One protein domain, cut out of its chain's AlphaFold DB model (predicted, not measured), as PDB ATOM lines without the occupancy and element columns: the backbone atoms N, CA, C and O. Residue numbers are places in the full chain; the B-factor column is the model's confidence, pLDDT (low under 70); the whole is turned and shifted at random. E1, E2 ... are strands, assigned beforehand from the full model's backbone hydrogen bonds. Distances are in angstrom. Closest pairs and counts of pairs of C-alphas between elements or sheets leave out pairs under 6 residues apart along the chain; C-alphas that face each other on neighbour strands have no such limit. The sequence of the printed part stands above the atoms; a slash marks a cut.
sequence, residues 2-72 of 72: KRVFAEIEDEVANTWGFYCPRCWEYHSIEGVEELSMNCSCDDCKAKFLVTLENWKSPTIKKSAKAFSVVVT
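Overview. This is residues 2 to 72 of the 72 residues of an uncharacterized protein of Proteobacteria bacterium (UniProt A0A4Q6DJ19). With little regular structure, this is a small body of two three-stranded sheets, partly face to face, from which residues 56 to 72 stick out as one long tail. The printed part has 71 residues and no named helix; strands E1 to E6 follow in order, all strand by class, with 28 residues in them. It is extended, with a radius of gyration of the C-alphas of 19.6 A and spans of 75 by 27 by 17 A.

Arrangement. E1, residues 2 to 5, runs on into E2, residues 7 to 10, at 36 degrees. E2, E3 (15 to 19) and E4 (26 to 30) form a meander, each the antiparallel neighbour of the one before; N 7 and O 17 are 2.8 A apart, N 16 and O 29 2.8 A. In the mixed sheet E1 E6 E5, inner strand E6 (47 to 51) is parallel to E1, with N 51 and O 4 at 2.8 A, and antiparallel to E5 (36 to 40), with N 50 and O 37 at 2.8 A. The closest C-alphas of E1 and E3, Phe 5 and Phe 18, are 6.8 A apart.

Along the chain. E1 begins at C-alpha 2 (-32.985, -45.005, 33.048); E6, 13.1 A long, ends at C-alpha 51 (-22.706, -44.001, 30.017).

Size, cuts and confidence. The printed part has no cut and no long link; residues 54 to 72 have pLDDT under 70.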
ATOM      1  N   LYS A   2     -33.578 -43.795  33.653       76.94
ATOM      2  CA  LYS A   2     -32.985 -45.005  33.048       76.94
ATOM      3  C   LYS A   2     -31.557 -44.698  32.575       76.94
ATOM      4  O   LYS A   2     -31.304 -43.582  32.119       76.94
ATOM      5  N   ARG A   3     -30.653 -45.671  32.713       82.38
ATOM      6  CA  ARG A   3     -29.279 -45.615  32.191       82.38
ATOM      7  C   ARG A   3     -29.196 -46.401  30.887       82.38
ATOM      8  O   ARG A   3     -29.846 -47.440  30.774       82.38
ATOM      9  N   VAL A   4     -28.427 -45.885  29.940       85.56
ATOM     10  CA  VAL A   4     -28.147 -46.487  28.636       85.56
ATOM     11  C   VAL A   4     -26.637 -46.594  28.513       85.56
ATOM     12  O   VAL A   4     -25.933 -45.637  28.826       85.56
ATOM     13  N   PHE A   5     -26.147 -47.752  28.094       84.44
ATOM     14  CA  PHE A   5     -24.729 -47.953  27.823       84.44
ATOM     15  C   PHE A   5     -24.508 -47.725  26.337       84.44
ATOM     16  O   PHE A   5     -25.229 -48.303  25.525       84.44
ATOM     17  N   ALA A   6     -23.575 -46.838  26.011       85.50
ATOM     18  CA  ALA A   6     -23.153 -46.630  24.640       85.50
ATOM     19  C   ALA A   6     -21.988 -47.563  24.308       85.50
ATOM     20  O   ALA A   6     -21.129 -47.823  25.151       85.50
ATOM     21  N   GLU A   7     -21.979 -48.059  23.080       84.00
ATOM     22  CA  GLU A   7     -20.933 -48.911  22.532       84.00
ATOM     23  C   GLU A   7     -19.979 -48.055  21.694       84.00
ATOM     24  O   GLU A   7     -20.408 -47.137  20.994       84.00
ATOM     25  N   ILE A   8     -18.675 -48.329  21.783       83.25
ATOM     26  CA  ILE A   8     -17.676 -47.640  20.959       83.25
ATOM     27  C   ILE A   8     -17.769 -48.202  19.544       83.25
ATOM     28  O   ILE A   8     -17.519 -49.390  19.345       83.25
ATOM     29  N   GLU A   9     -18.092 -47.352  18.574       81.50
ATOM     30  CA  GLU A   9     -18.031 -47.711  17.155       81.50
ATOM     31  C   GLU A   9     -16.623 -47.509  16.596       81.50
ATOM     32  O   GLU A   9     -16.117 -48.361  15.867       81.50
ATOM     33  N   ASP A  10     -15.978 -46.401  16.968       80.44
ATOM     34  CA  ASP A  10     -14.652 -46.042  16.476       80.44
ATOM     35  C   ASP A  10     -13.800 -45.442  17.608       80.44
ATOM     36  O   ASP A  10     -14.086 -44.362  18.130       80.44
ATOM     37  N   GLU A  11     -12.743 -46.157  18.011       76.25
ATOM     38  CA  GLU A  11     -11.807 -45.701  19.052       76.25
ATOM     39  C   GLU A  11     -10.932 -44.519  18.588       76.25
ATOM     40  O   GLU A  11     -10.418 -43.785  19.430       76.25
ATOM     41  N   VAL A  12     -10.740 -44.324  17.276       78.50
ATOM     42  CA  VAL A  12      -9.879 -43.269  16.714       78.50
ATOM     43  C   VAL A  12     -10.644 -41.956  16.597       78.50
ATOM     44  O   VAL A  12     -10.126 -40.906  16.974       78.50
ATOM     45  N   ALA A  13     -11.881 -42.019  16.106       76.12
ATOM     46  CA  ALA A  13     -12.791 -40.879  16.029       76.12
ATOM     47  C   ALA A  13     -13.510 -40.595  17.362       76.12
ATOM     48  O   ALA A  13     -14.139 -39.546  17.514       76.12
ATOM     49  N   ASN A  14     -13.370 -41.490  18.349       80.38
ATOM     50  CA  ASN A  14     -14.060 -41.425  19.636       80.38
ATOM     51  C   ASN A  14     -15.584 -41.315  19.439       80.38
ATOM     52  O   ASN A  14     -16.248 -40.433  19.995       80.38
ATOM     53  N   THR A  15     -16.104 -42.202  18.588       84.94
ATOM     54  CA  THR A  15     -17.510 -42.265  18.186       84.94
ATOM     55  C   THR A  15     -18.225 -43.352  18.975       84.94
ATOM     56  O   THR A  15     -17.783 -44.502  19.025       84.94
ATOM     57  N   TRP A  16     -19.350 -42.983  19.578       87.44
ATOM     58  CA  TRP A  16     -20.135 -43.830  20.463       87.44
ATOM     59  C   TRP A  16     -21.571 -43.943  19.977       87.44
ATOM     60  O   TRP A  16     -22.249 -42.929  19.818       87.44
ATOM     61  N   GLY A  17     -22.047 -45.169  19.806       89.44
ATOM     62  CA  GLY A  17     -23.410 -45.493  19.404       89.44
ATOM     63  C   GLY A  17     -24.273 -45.948  20.578       89.44
ATOM     64  O   GLY A  17     -23.816 -46.683  21.449       89.44
ATOM     65  N   PHE A  18     -25.541 -45.550  20.623       89.50
ATOM     66  CA  PHE A  18     -26.516 -46.091  21.571       89.50
ATOM     67  C   PHE A  18     -27.942 -46.041  21.031       89.50
ATOM     68  O   PHE A  18     -28.301 -45.217  20.194       89.50
ATOM     69  N   TYR A  19     -28.793 -46.895  21.593       89.50
ATOM     70  CA  TYR A  19     -30.218 -46.923  21.285       89.50
ATOM     71  C   TYR A  19     -31.037 -46.214  22.358       89.50
ATOM     72  O   TYR A  19     -30.815 -46.374  23.563       89.50
ATOM     73  N   CYS A  20     -32.048 -45.461  21.932       89.50
ATOM     74  CA  CYS A  20     -33.000 -44.862  22.849       89.50
ATOM     75  C   CYS A  20     -33.809 -45.958  23.579       89.50
ATOM     76  O   CYS A  20     -34.476 -46.772  22.937       89.50
ATOM     77  N   PRO A  21     -33.896 -45.948  24.923       86.44
ATOM     78  CA  PRO A  21     -34.543 -47.008  25.704       86.44
ATOM     79  C   PRO A  21     -36.080 -46.998  25.607       86.44
ATOM     80  O   PRO A  21     -36.750 -47.733  26.341       86.44
ATOM     81  N   ARG A  22     -36.651 -46.104  24.789       88.44
ATOM     82  CA  ARG A  22     -38.095 -45.918  24.621       88.44
ATOM     83  C   ARG A  22     -38.549 -46.173  23.187       88.44
ATOM     84  O   ARG A  22     -39.425 -47.007  23.009       88.44
ATOM     85  N   CYS A  23     -37.986 -45.469  22.205       90.00
ATOM     86  CA  CYS A  23     -38.333 -45.642  20.788       90.00
ATOM     87  C   CYS A  23     -37.380 -46.563  20.024       90.00
ATOM     88  O   CYS A  23     -37.691 -46.892  18.890       90.00
ATOM     89  N   TRP A  24     -36.268 -46.995  20.634       87.75
ATOM     90  CA  TRP A  24     -35.238 -47.800  19.967       87.75
ATOM     91  C   TRP A  24     -34.610 -47.114  18.743       87.75
ATOM     92  O   TRP A  24     -33.994 -47.775  17.915       87.75
ATOM     93  N   GLU A  25     -34.716 -45.786  18.661       90.06
ATOM     94  CA  GLU A  25     -33.982 -44.974  17.691       90.06
ATOM     95  C   GLU A  25     -32.480 -45.075  17.962       90.06
ATOM     96  O   GLU A  25     -32.052 -45.044  19.125       90.06
ATOM     97  N   TYR A  26     -31.694 -45.189  16.898       89.00
ATOM     98  CA  TYR A  26     -30.241 -45.198  16.980       89.00
ATOM     99  C   TYR A  26     -29.692 -43.771  17.043       89.00
ATOM    100  O   TYR A  26     -30.109 -42.901  16.280       89.00
ATOM    101  N   HIS A  27     -28.724 -43.545  17.923       87.38
ATOM    102  CA  HIS A  27     -28.017 -42.280  18.048       87.38
ATOM    103  C   HIS A  27     -26.515 -42.526  18.151       87.38
ATOM    104  O   HIS A  27     -26.084 -43.467  18.814       87.38
ATOM    105  N   SER A  28     -25.728 -41.641  17.545       89.31
ATOM    106  CA  SER A  28     -24.273 -41.624  17.657       89.31
ATOM    107  C   SER A  28     -23.793 -40.274  18.190       89.31
ATOM    108  O   SER A  28     -24.417 -39.237  17.952       89.31
ATOM    109  N   ILE A  29     -22.700 -40.282  18.950       86.50
ATOM    110  CA  ILE A  29     -22.058 -39.078  19.479       86.50
ATOM    111  C   ILE A  29     -20.554 -39.188  19.262       86.50
ATOM    112  O   ILE A  29     -19.949 -40.215  19.559       86.50
ATOM    113  N   GLU A  30     -19.961 -38.111  18.766       87.56
ATOM    114  CA  GLU A  30     -18.531 -37.998  18.489       87.56
ATOM    115  C   GLU A  30     -17.871 -37.027  19.475       87.56
ATOM    116  O   GLU A  30     -18.495 -36.063  19.925       87.56
ATOM    117  N   GLY A  31     -16.599 -37.265  19.799       77.06
ATOM    118  CA  GLY A  31     -15.779 -36.301  20.538       77.06
ATOM    119  C   GLY A  31     -16.149 -36.126  22.013       77.06
ATOM    120  O   GLY A  31     -15.958 -35.043  22.565       77.06
ATOM    121  N   VAL A  32     -16.679 -37.164  22.669       75.81
ATOM    122  CA  VAL A  32     -17.027 -37.080  24.095       75.81
ATOM    123  C   VAL A  32     -15.828 -37.427  24.973       75.81
ATOM    124  O   VAL A  32     -15.286 -38.528  24.898       75.81
ATOM    125  N   GLU A  33     -15.425 -36.495  25.836       71.88
ATOM    126  CA  GLU A  33     -14.354 -36.700  26.826       71.88
ATOM    127  C   GLU A  33     -14.887 -37.154  28.202       71.88
ATOM    128  O   GLU A  33     -14.120 -37.545  29.083       71.88
ATOM    129  N   GLU A  34     -16.207 -37.110  28.403       76.75
ATOM    130  CA  GLU A  34     -16.871 -37.483  29.653       76.75
ATOM    131  C   GLU A  34     -17.314 -38.956  29.671       76.75
ATOM    132  O   GLU A  34     -17.760 -39.511  28.673       76.75
ATOM    133  N   LEU A  35     -17.277 -39.586  30.850       80.75
ATOM    134  CA  LEU A  35     -17.703 -40.984  31.039       80.75
ATOM    135  C   LEU A  35     -19.229 -41.159  31.050       80.75
ATOM    136  O   LEU A  35     -19.745 -42.270  30.916       80.75
ATOM    137  N   SER A  36     -19.978 -40.077  31.261       85.50
ATOM    138  CA  SER A  36     -21.437 -40.116  31.257       85.50
ATOM    139  C   SER A  36     -22.028 -38.752  30.951       85.50
ATOM    140  O   SER A  36     -21.588 -37.762  31.527       85.50
ATOM    141  N   MET A  37     -23.085 -38.717  30.147       86.75
ATOM    142  CA  MET A  37     -23.793 -37.491  29.790       86.75
ATOM    143  C   MET A  37     -25.308 -37.668  29.869       86.75
ATOM    144  O   MET A  37     -25.853 -38.745  29.621       86.75
ATOM    145  N   ASN A  38     -26.015 -36.593  30.217       88.00
ATOM    146  CA  ASN A  38     -27.472 -36.580  30.143       88.00
ATOM    147  C   ASN A  38     -27.887 -36.308  28.700       88.00
ATOM    148  O   ASN A  38     -27.591 -35.244  28.165       88.00
ATOM    149  N   CYS A  39     -28.598 -37.254  28.096       85.00
ATOM    150  CA  CYS A  39     -29.094 -37.132  26.736       85.00
ATOM    151  C   CYS A  39     -30.627 -37.137  26.722       85.00
ATOM    152  O   CYS A  39     -31.297 -37.707  27.597       85.00
ATOM    153  N   SER A  40     -31.191 -36.478  25.717       88.69
ATOM    154  CA  SER A  40     -32.615 -36.511  25.415       88.69
ATOM    155  C   SER A  40     -32.807 -36.927  23.968       88.69
ATOM    156  O   SER A  40     -32.280 -36.271  23.081       88.69
ATOM    157  N   CYS A  41     -33.575 -37.991  23.743       88.00
ATOM    158  CA  CYS A  41     -33.960 -38.404  22.393       88.00
ATOM    159  C   CYS A  41     -34.957 -37.393  21.810       88.00
ATOM    160  O   CYS A  41     -35.946 -37.074  22.481       88.00
ATOM    161  N   ASP A  42     -34.704 -36.907  20.596       86.31
ATOM    162  CA  ASP A  42     -35.520 -35.881  19.934       86.31
ATOM    163  C   ASP A  42     -36.929 -36.399  19.590       86.31
ATOM    164  O   ASP A  42     -37.926 -35.743  19.903       86.31
ATOM    165  N   ASP A  43     -37.026 -37.636  19.094       86.75
ATOM    166  CA  ASP A  43     -38.284 -38.272  18.686       86.75
ATOM    167  C   ASP A  43     -39.244 -38.508  19.853       86.75
ATOM    168  O   ASP A  43     -40.379 -38.025  19.883       86.75
ATOM    169  N   CYS A  44     -38.800 -39.248  20.870       88.06
ATOM    170  CA  CYS A  44     -39.684 -39.659  21.962       88.06
ATOM    171  C   CYS A  44     -39.591 -38.767  23.210       88.06
ATOM    172  O   CYS A  44     -40.206 -39.088  24.242       88.06
ATOM    173  N   LYS A  45     -38.767 -37.706  23.156       86.88
ATOM    174  CA  LYS A  45     -38.471 -36.750  24.244       86.88
ATOM    175  C   LYS A  45     -38.098 -37.409  25.573       86.88
ATOM    176  O   LYS A  45     -38.327 -36.857  26.653       86.88
ATOM    177  N   ALA A  46     -37.562 -38.627  25.515       86.56
ATOM    178  CA  ALA A  46     -37.169 -39.370  26.704       86.56
ATOM    179  C   ALA A  46     -35.816 -38.857  27.188       86.56
ATOM    180  O   ALA A  46     -34.893 -38.724  26.393       86.56
ATOM    181  N   LYS A  47     -35.702 -38.605  28.493       88.88
ATOM    182  CA  LYS A  47     -34.446 -38.215  29.144       88.88
ATOM    183  C   LYS A  47     -33.797 -39.435  29.784       88.88
ATOM    184  O   LYS A  47     -34.444 -40.132  30.574       88.88
ATOM    185  N   PHE A  48     -32.535 -39.680  29.470       88.94
ATOM    186  CA  PHE A  48     -31.763 -40.799  30.001       88.94
ATOM    187  C   PHE A  48     -30.292 -40.415  30.158       88.94
ATOM    188  O   PHE A  48     -29.810 -39.456  29.561       88.94
ATOM    189  N   LEU A  49     -29.596 -41.152  31.015       88.44
ATOM    190  CA  LEU A  49     -28.162 -40.980  31.210       88.44
ATOM    191  C   LEU A  49     -27.443 -41.973  30.302       88.44
ATOM    192  O   LEU A  49     -27.651 -43.179  30.451       88.44
ATOM    193  N   VAL A  50     -26.638 -41.463  29.378       88.69
ATOM    194  CA  VAL A  50     -25.765 -42.264  28.520       88.69
ATOM    195  C   VAL A  50     -24.436 -42.423  29.239       88.69
ATOM    196  O   VAL A  50     -23.837 -41.434  29.655       88.69
ATOM    197  N   THR A  51     -23.998 -43.661  29.425       87.75
ATOM    198  CA  THR A  51     -22.706 -44.001  30.017       87.75
ATOM    199  C   THR A  51     -21.790 -44.497  28.906       87.75
ATOM    200  O   THR A  51     -22.080 -45.508  28.269       87.75
ATOM    201  N   LEU A  52     -20.702 -43.760  28.697       83.12
ATOM    202  CA  LEU A  52     -19.650 -43.962  27.696       83.12
ATOM    203  C   LEU A  52     -18.429 -44.592  28.383       83.12
ATOM    204  O   LEU A  52     -17.277 -44.243  28.138       83.12
ATOM    205  N   GLU A  53     -18.678 -45.454  29.368       72.81
ATOM    206  CA  GLU A  53     -17.596 -46.112  30.080       72.81
ATOM    207  C   GLU A  53     -17.056 -47.207  29.168       72.81
ATOM    208  O   GLU A  53     -17.725 -48.202  28.890       72.81
ATOM    209  N   ASN A  54     -15.824 -47.022  28.698       60.28
ATOM    210  CA  ASN A  54     -15.070 -48.115  28.121       60.28
ATOM    211  C   ASN A  54     -14.909 -49.124  29.262       60.28
ATOM    212  O   ASN A  54     -14.143 -48.865  30.193       60.28
ATOM    213  N   TRP A  55     -15.636 -50.246  29.227       50.09
ATOM    214  CA  TRP A  55     -15.423 -51.376  30.137       50.09
ATOM    215  C   TRP A  55     -14.067 -52.035  29.814       50.09
ATOM    216  O   TRP A  55     -13.934 -53.238  29.602       50.09
ATOM    217  N   LYS A  56     -12.989 -51.250  29.787       46.00
ATOM    218  CA  LYS A  56     -11.658 -51.731  30.098       46.00
ATOM    219  C   LYS A  56     -11.728 -52.055  31.575       46.00
ATOM    220  O   LYS A  56     -11.611 -51.171  32.420       46.00
ATOM    221  N   SER A  57     -12.004 -53.335  31.841       42.44
ATOM    222  CA  SER A  57     -11.872 -54.001  33.142       42.44
ATOM    223  C   SER A  57     -10.885 -53.240  34.015       42.44
ATOM    224  O   SER A  57      -9.800 -52.938  33.498       42.44
ATOM    225  N   PRO A  58     -11.216 -52.933  35.288       45.50
ATOM    226  CA  PRO A  58     -10.364 -52.120  36.139       45.50
ATOM    227  C   PRO A  58      -8.962 -52.674  36.001       45.50
ATOM    228  O   PRO A  58      -8.714 -53.838  36.324       45.50
ATOM    229  N   THR A  59      -8.072 -51.882  35.403       51.53
ATOM    230  CA  THR A  59      -6.684 -52.282  35.295       51.53
ATOM    231  C   THR A  59      -6.243 -52.311  36.736       51.53
ATOM    232  O   THR A  59      -6.031 -51.267  37.352       51.53
ATOM    233  N   ILE A  60      -6.237 -53.514  37.313       54.06
ATOM    234  CA  ILE A  60      -5.650 -53.784  38.605       54.06
ATOM    235  C   ILE A  60      -4.246 -53.242  38.418       54.06
ATOM    236  O   ILE A  60      -3.428 -53.856  37.729       54.06
ATOM    237  N   LYS A  61      -3.983 -52.046  38.954       47.72
ATOM    238  CA  LYS A  61      -2.627 -51.588  39.186       47.72
ATOM    239  C   LYS A  61      -2.069 -52.677  40.083       47.72
ATOM    240  O   LYS A  61      -2.339 -52.685  41.282       47.72
ATOM    241  N   LYS A  62      -1.396 -53.667  39.487       48.34
ATOM    242  CA  LYS A  62      -0.580 -54.637  40.201       48.34
ATOM    243  C   LYS A  62       0.466 -53.784  40.894       48.34
ATOM    244  O   LYS A  62       1.487 -53.440  40.312       48.34
ATOM    245  N   SER A  63       0.142 -53.355  42.109       45.44
ATOM    246  CA  SER A  63       1.091 -52.786  43.039       45.44
ATOM    247  C   SER A  63       2.077 -53.916  43.290       45.44
ATOM    248  O   SER A  63       1.766 -54.881  43.991       45.44
ATOM    249  N   ALA A  64       3.194 -53.881  42.564       53.09
ATOM    250  CA  ALA A  64       4.272 -54.841  42.671       53.09
ATOM    251  C   ALA A  64       4.889 -54.674  44.059       53.09
ATOM    252  O   ALA A  64       5.843 -53.927  44.260       53.09
ATOM    253  N   LYS A  65       4.298 -55.340  45.050       46.12
ATOM    254  CA  LYS A  65       4.903 -55.491  46.365       46.12
ATOM    255  C   LYS A  65       6.021 -56.516  46.193       46.12
ATOM    256  O   LYS A  65       5.785 -57.719  46.232       46.12
ATOM    257  N   ALA A  66       7.220 -56.015  45.904       55.41
ATOM    258  CA  ALA A  66       8.447 -56.792  45.915       55.41
ATOM    259  C   ALA A  66       8.617 -57.407  47.310       55.41
ATOM    260  O   ALA A  66       8.880 -56.702  48.282       55.41
ATOM    261  N   PHE A  67       8.413 -58.716  47.415       52.75
ATOM    262  CA  PHE A  67       8.805 -59.494  48.583       52.75
ATOM    263  C   PHE A  67      10.142 -60.155  48.247       52.75
ATOM    264  O   PHE A  67      10.185 -61.221  47.637       52.75
ATOM    265  N   SER A  68      11.243 -59.489  48.601       48.00
ATOM    266  CA  SER A  68      12.556 -60.133  48.662       48.00
ATOM    267  C   SER A  68      12.571 -61.048  49.880       48.00
ATOM    268  O   SER A  68      12.637 -60.574  51.011       48.00
ATOM    269  N   VAL A  69      12.491 -62.358  49.656       52.00
ATOM    270  CA  VAL A  69      12.811 -63.350  50.684       52.00
ATOM    271  C   VAL A  69      14.311 -63.616  50.599       52.00
ATOM    272  O   VAL A  69      14.785 -64.257  49.664       52.00
ATOM    273  N   VAL A  70      15.058 -63.076  51.562       52.00
ATOM    274  CA  VAL A  70      16.431 -63.494  51.863       52.00
ATOM    275  C   VAL A  70      16.329 -64.825  52.601       52.00
ATOM    276  O   VAL A  70      15.784 -64.880  53.700       52.00
ATOM    277  N   VAL A  71      16.813 -65.898  51.977       50.50
ATOM    278  CA  VAL A  71      17.054 -67.177  52.652       50.50
ATOM    279  C   VAL A  71      18.496 -67.141  53.147       50.50
ATOM    280  O   VAL A  71      19.416 -66.997  52.342       50.50
ATOM    281  N   THR A  72      18.659 -67.230  54.464       62.22
ATOM    282  CA  THR A  72      19.933 -67.500  55.150       62.22
ATOM    283  C   THR A  72      19.791 -68.822  55.872       62.22
ATOM    284  O   THR A  72      18.662 -69.077  56.356       62.22
TER     285      THR A  72